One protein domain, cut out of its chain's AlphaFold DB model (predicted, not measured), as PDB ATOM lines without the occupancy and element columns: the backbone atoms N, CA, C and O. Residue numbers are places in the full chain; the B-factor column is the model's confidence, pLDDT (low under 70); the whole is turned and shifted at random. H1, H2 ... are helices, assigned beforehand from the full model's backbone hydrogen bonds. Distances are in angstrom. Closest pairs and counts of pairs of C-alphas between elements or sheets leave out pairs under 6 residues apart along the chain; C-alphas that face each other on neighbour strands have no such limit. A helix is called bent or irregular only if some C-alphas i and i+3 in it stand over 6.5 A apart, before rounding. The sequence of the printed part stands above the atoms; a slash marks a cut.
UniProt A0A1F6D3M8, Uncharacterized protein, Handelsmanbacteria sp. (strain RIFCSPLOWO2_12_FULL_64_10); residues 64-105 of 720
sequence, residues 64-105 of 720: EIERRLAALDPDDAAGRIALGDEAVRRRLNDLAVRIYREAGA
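This is residues 64 to 105 of the 720 residues of an uncharacterized protein of Handelsmanbacteria sp. (strain RIFCSPLOWO2_12_FULL_64_10) (UniProt A0A1F6D3M8). Three helices lie side by side in a small three-helix bundle, H2, the longest, packing with H3 on one side and with the shorter H1 on another, so that their centres make a triangle. The chain folds back twice, through two helical hairpins, and the bundle is well formed between H2 and H3 but looser on the side where H1 and H3 come near each other. The printed part has 42 residues with three named helices, in the order H1, H2, H3, and no named strand; the class is all helix. The whole is compact, with a radius of gyration of the C-alphas of 8.9 A, and its outline is rounded, spanning 25 by 20 by 12 A.

H2, residues 77 to 89, touches both other helices. It touches H3, residues 93 to 102, with 16 pairs of C-alphas within 8 A. The closest C-alphas of these two are those of Gly 84 and Ala 96, 4.5 A apart, and the centres are 8.8 A apart. H2 and H3 run opposite ways at a shallow tilt of 11 degrees and form a helical hairpin. H2 also touches H1, residues 64 to 70, with 5 pairs of C-alphas within 8 A. Here the closest C-alphas are those of Ile 65 and Leu 83, 6.5 A apart, and the centres are 10.5 A apart. H1 and H2 run opposite ways at a shallow tilt of 19 degrees and form the other helical hairpin. H1 and H3 are near each other, with no pair of C-alphas within 8 A but 6 pairs within 10 A. In H1, H2 and H3, every O i to N i+4 pair is within hydrogen-bond range.

H2 runs from Ala 77, with its C-alpha at (95.466, 154.768, 145.201), to Arg 89, 13 residues and 18.4 A from first to last C-alpha. H3 runs from Asn 93 to Glu 102, 10 residues and 14.2 A, and ends with C-alpha 102 at (90.585, 147.911, 143.913). H1 runs from Glu 64 to Ala 70, 7 residues and 10.0 A, and begins with C-alpha 64 at (82.481, 159.725, 133.428). None of the three helices is bent or irregular.

The two C-alphas farthest apart are those of Asp 75 and Arg 91, at 25.1 A. The C-alphas of Glu 64 and Ala 105, the first and last printed residues, are 20.8 A apart. The link from H1 to H2, residues 71 to 76, is short, and the link from H2 to H3, residues 90 to 92, is tight; no link is long. The printed part has no cut. Its mean pLDDT is 91.3, and no printed residue is under 70.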
ATOM      1  N   GLU A  64      81.501 158.657 133.194       86.38
ATOM      2  CA  GLU A  64      82.481 159.725 133.428       86.38
ATOM      3  C   GLU A  64      83.528 159.315 134.472       86.38
ATOM      4  O   GLU A  64      84.733 159.526 134.280       86.38
ATOM      5  N   ILE A  65      83.071 158.731 135.584       88.50
ATOM      6  CA  ILE A  65      83.946 158.253 136.656       88.50
ATOM      7  C   ILE A  65      84.766 157.059 136.167       88.50
ATOM      8  O   ILE A  65      85.964 157.029 136.427       88.50
ATOM      9  N   GLU A  66      84.178 156.118 135.427       89.38
ATOM     10  CA  GLU A  66      84.889 154.964 134.864       89.38
ATOM     11  C   GLU A  66      85.960 155.372 133.848       89.38
ATOM     12  O   GLU A  66      87.083 154.874 133.910       89.38
ATOM     13  N   ARG A  67      85.675 156.329 132.957       91.81
ATOM     14  CA  ARG A  67      86.675 156.857 132.020       91.81
ATOM     15  C   ARG A  67      87.832 157.518 132.763       91.81
ATOM     16  O   ARG A  67      88.993 157.300 132.420       91.81
ATOM     17  N   ARG A  68      87.528 158.330 133.783       93.12
ATOM     18  CA  ARG A  68      88.550 158.966 134.631       93.12
ATOM     19  C   ARG A  68      89.345 157.921 135.409       93.12
ATOM     20  O   ARG A  68      90.553 158.071 135.519       93.12
ATOM     21  N   LEU A  69      88.698 156.857 135.881       91.69
ATOM     22  CA  LEU A  69      89.337 155.735 136.567       91.69
ATOM     23  C   LEU A  69      90.290 154.976 135.637       91.69
ATOM     24  O   LEU A  69      91.404 154.668 136.039       91.69
ATOM     25  N   ALA A  70      89.883 154.726 134.390       90.06
ATOM     26  CA  ALA A  70      90.701 154.058 133.377       90.06
ATOM     27  C   ALA A  70      91.904 154.900 132.914       90.06
ATOM     28  O   ALA A  70      92.891 154.349 132.433       90.06
ATOM     29  N   ALA A  71      91.820 156.227 133.048       91.38
ATOM     30  CA  ALA A  71      92.910 157.148 132.741       91.38
ATOM     31  C   ALA A  71      93.903 157.339 133.905       91.38
ATOM     32  O   ALA A  71      94.956 157.945 133.698       91.38
ATOM     33  N   LEU A  72      93.577 156.867 135.115       90.62
ATOM     34  CA  LEU A  72      94.492 156.902 136.255       90.62
ATOM     35  C   LEU A  72      95.550 155.802 136.146       90.62
ATOM     36  O   LEU A  72      95.296 154.712 135.631       90.62
ATOM     37  N   ASP A  73      96.731 156.089 136.692       87.50
ATOM     38  CA  ASP A  73      97.778 155.087 136.875       87.50
ATOM     39  C   ASP A  73      97.248 153.930 137.748       87.50
ATOM     40  O   ASP A  73      96.624 154.189 138.789       87.50
ATOM     41  N   PRO A  74      97.483 152.658 137.365       81.94
ATOM     42  CA  PRO A  74      97.085 151.520 138.163       81.94
ATOM     43  C   PRO A  74      97.632 151.454 139.594       81.94
ATOM     44  O   PRO A  74      97.129 150.632 140.357       81.94
ATOM     45  N   ASP A  75      98.599 152.288 139.970       85.25
ATOM     46  CA  ASP A  75      99.135 152.388 141.332       85.25
ATOM     47  C   ASP A  75      98.690 153.672 142.074       85.25
ATOM     48  O   ASP A  75      98.986 153.842 143.262       85.25
ATOM     49  N   ASP A  76      97.915 154.567 141.439       90.31
ATOM     50  CA  ASP A  76      97.411 155.799 142.068       90.31
ATOM     51  C   ASP A  76      96.202 155.536 142.987       90.31
ATOM     52  O   ASP A  76      95.037 155.796 142.666       90.31
ATOM     53  N   ALA A  77      96.481 155.017 144.182       88.75
ATOM     54  CA  ALA A  77      95.466 154.768 145.201       88.75
ATOM     55  C   ALA A  77      94.724 156.051 145.630       88.75
ATOM     56  O   ALA A  77      93.519 156.008 145.885       88.75
ATOM     57  N   ALA A  78      95.409 157.198 145.684       91.19
ATOM     58  CA  ALA A  78      94.814 158.460 146.122       91.19
ATOM     59  C   ALA A  78      93.802 158.995 145.095       91.19
ATOM     60  O   ALA A  78      92.685 159.368 145.470       91.19
ATOM     61  N   GLY A  79      94.154 158.969 143.805       91.75
ATOM     62  CA  GLY A  79      93.264 159.346 142.708       91.75
ATOM     63  C   GLY A  79      92.024 158.456 142.638       91.75
ATOM     64  O   GLY A  79      90.901 158.952 142.513       91.75
ATOM     65  N   ARG A  80      92.193 157.142 142.819       94.19
ATOM     66  CA  ARG A  80      91.067 156.198 142.860       94.19
ATOM     67  C   ARG A  80      90.149 156.426 144.050       94.19
ATOM     68  O   ARG A  80      88.935 156.457 143.879       94.19
ATOM     69  N   ILE A  81      90.702 156.638 145.244       94.50
ATOM     70  CA  ILE A  81      89.907 156.957 146.436       94.50
ATOM     71  C   ILE A  81      89.076 158.225 146.213       94.50
ATOM     72  O   ILE A  81      87.898 158.246 146.566       94.50
ATOM     73  N   ALA A  82      89.649 159.254 145.580       94.88
ATOM     74  CA  ALA A  82      88.928 160.485 145.267       94.88
ATOM     75  C   ALA A  82      87.751 160.254 144.299       94.88
ATOM     76  O   ALA A  82      86.677 160.830 144.497       94.88
ATOM     77  N   LEU A  83      87.923 159.384 143.293       94.88
ATOM     78  CA  LEU A  83      86.841 158.961 142.396       94.88
ATOM     79  C   LEU A  83      85.781 158.116 143.114       94.88
ATOM     80  O   LEU A  83      84.590 158.287 142.858       94.88
ATOM     81  N   GLY A  84      86.182 157.261 144.056       94.50
ATOM     82  CA  GLY A  84      85.256 156.524 144.918       94.50
ATOM     83  C   GLY A  84      84.414 157.461 145.791       94.50
ATOM     84  O   GLY A  84      83.192 157.327 145.846       94.50
ATOM     85  N   ASP A  85      85.036 158.476 146.400       95.38
ATOM     86  CA  ASP A  85      84.338 159.502 147.188       95.38
ATOM     87  C   ASP A  85      83.341 160.290 146.327       95.38
ATOM     88  O   ASP A  85      82.258 160.677 146.779       95.38
ATOM     89  N   GLU A  86      83.701 160.540 145.070       94.25
ATOM     90  CA  GLU A  86      82.823 161.166 144.090       94.25
ATOM     91  C   GLU A  86      81.640 160.265 143.723       94.25
ATOM     92  O   GLU A  86      80.500 160.735 143.755       94.25
ATOM     93  N   ALA A  87      81.877 158.976 143.473       92.69
ATOM     94  CA  ALA A  87      80.826 157.994 143.219       92.69
ATOM     95  C   ALA A  87      79.823 157.924 144.386       92.69
ATOM     96  O   ALA A  87      78.613 157.982 144.152       92.69
ATOM     97  N   VAL A  88      80.293 157.934 145.642       91.50
ATOM     98  CA  VAL A  88      79.419 158.005 146.833       91.50
ATOM     99  C   VAL A  88      78.580 159.287 146.841       91.50
ATOM    100  O   VAL A  88      77.361 159.221 147.021       91.50
ATOM    101  N   ARG A  89      79.183 160.462 146.598       93.38
ATOM    102  CA  ARG A  89      78.440 161.741 146.524       93.38
ATOM    103  C   ARG A  89      77.357 161.718 145.443       93.38
ATOM    104  O   ARG A  89      76.293 162.305 145.636       93.38
ATOM    105  N   ARG A  90      77.614 161.022 144.331       89.44
ATOM    106  CA  ARG A  90      76.676 160.843 143.212       89.44
ATOM    107  C   ARG A  90      75.701 159.665 143.402       89.44
ATOM    108  O   ARG A  90      74.889 159.419 142.517       89.44
ATOM    109  N   ARG A  91      75.715 158.993 144.565       87.31
ATOM    110  CA  ARG A  91      74.875 157.826 144.921       87.31
ATOM    111  C   ARG A  91      75.098 156.585 144.043       87.31
ATOM    112  O   ARG A  91      74.192 155.772 143.885       87.31
ATOM    113  N   LEU A  92      76.303 156.425 143.502       89.56
ATOM    114  CA  LEU A  92      76.741 155.270 142.716       89.56
ATOM    115  C   LEU A  92      77.479 154.279 143.628       89.56
ATOM    116  O   LEU A  92      78.694 154.102 143.532       89.56
ATOM    117  N   ASN A  93      76.754 153.684 144.580       88.38
ATOM    118  CA  ASN A  93      77.367 152.894 145.652       88.38
ATOM    119  C   ASN A  93      78.066 151.625 145.139       88.38
ATOM    120  O   ASN A  93      79.156 151.326 145.614       88.38
ATOM    121  N   ASP A  94      77.504 150.928 144.148       89.94
ATOM    122  CA  ASP A  94      78.112 149.711 143.580       89.94
ATOM    123  C   ASP A  94      79.466 150.010 142.916       89.94
ATOM    124  O   ASP A  94      80.460 149.315 143.147       89.94
ATOM    125  N   LEU A  95      79.529 151.112 142.160       91.62
ATOM    126  CA  LEU A  95      80.761 151.622 141.564       91.62
ATOM    127  C   LEU A  95      81.778 152.014 142.644       91.62
ATOM    128  O   LEU A  95      82.941 151.620 142.570       91.62
ATOM    129  N   ALA A  96      81.345 152.752 143.670       93.81
ATOM    130  CA  ALA A  96      82.207 153.159 144.776       93.81
ATOM    131  C   ALA A  96      82.794 151.954 145.531       93.81
ATOM    132  O   ALA A  96      83.980 151.953 145.853       93.81
ATOM    133  N   VAL A  97      81.990 150.911 145.774       93.00
ATOM    134  CA  VAL A  97      82.436 149.656 146.398       93.00
ATOM    135  C   VAL A  97      83.549 149.004 145.581       93.00
ATOM    136  O   VAL A  97      84.578 148.631 146.145       93.00
ATOM    137  N   ARG A  98      83.372 148.891 144.257       93.25
ATOM    138  CA  ARG A  98      84.395 148.329 143.364       93.25
ATOM    139  C   ARG A  98      85.681 149.154 143.404       93.25
ATOM    140  O   ARG A  98      86.745 148.594 143.655       93.25
ATOM    141  N   ILE A  99      85.567 150.478 143.264       94.19
ATOM    142  CA  ILE A  99      86.713 151.396 143.305       94.19
ATOM    143  C   ILE A  99      87.467 151.281 144.636       94.19
ATOM    144  O   ILE A  99      88.690 151.166 144.640       94.19
ATOM    145  N   TYR A 100      86.770 151.279 145.777       95.75
ATOM    146  CA  TYR A 100      87.428 151.164 147.080       95.75
ATOM    147  C   TYR A 100      88.092 149.803 147.301       95.75
ATOM    148  O   TYR A 100      89.156 149.763 147.922       95.75
ATOM    149  N   ARG A 101      87.511 148.705 146.794       92.44
ATOM    150  CA  ARG A 101      88.144 147.376 146.831       92.44
ATOM    151  C   ARG A 101      89.442 147.358 146.030       92.44
ATOM    152  O   ARG A 101      90.467 146.945 146.564       92.44
ATOM    153  N   GLU A 102      89.412 147.852 144.796       90.62
ATOM    154  CA  GLU A 102      90.585 147.911 143.913       90.62
ATOM    155  C   GLU A 102      91.676 148.843 144.454       90.62
ATOM    156  O   GLU A 102      92.860 148.542 144.346       90.62
ATOM    157  N   ALA A 103      91.288 149.949 145.095       91.44
ATOM    158  CA  ALA A 103      92.218 150.895 145.708       91.44
ATOM    159  C   ALA A 103      92.764 150.446 147.079       91.44
ATOM    160  O   ALA A 103      93.558 151.169 147.678       91.44
ATOM    161  N   GLY A 104      92.313 149.309 147.625       90.69
ATOM    162  CA  GLY A 104      92.686 148.863 148.975       90.69
ATOM    163  C   GLY A 104      92.175 149.775 150.103       90.69
ATOM    164  O   GLY A 104      92.683 149.733 151.224       90.69
ATOM    165  N   ALA A 105      91.160 150.601 149.837       92.75
ATOM    166  CA  ALA A 105      90.638 151.623 150.744       92.75
ATOM    167  C   ALA A 105      89.651 151.039 151.773       92.75
ATOM    168  O   ALA A 105      88.468 151.390 151.807       92.75
TER     169      ALA A 105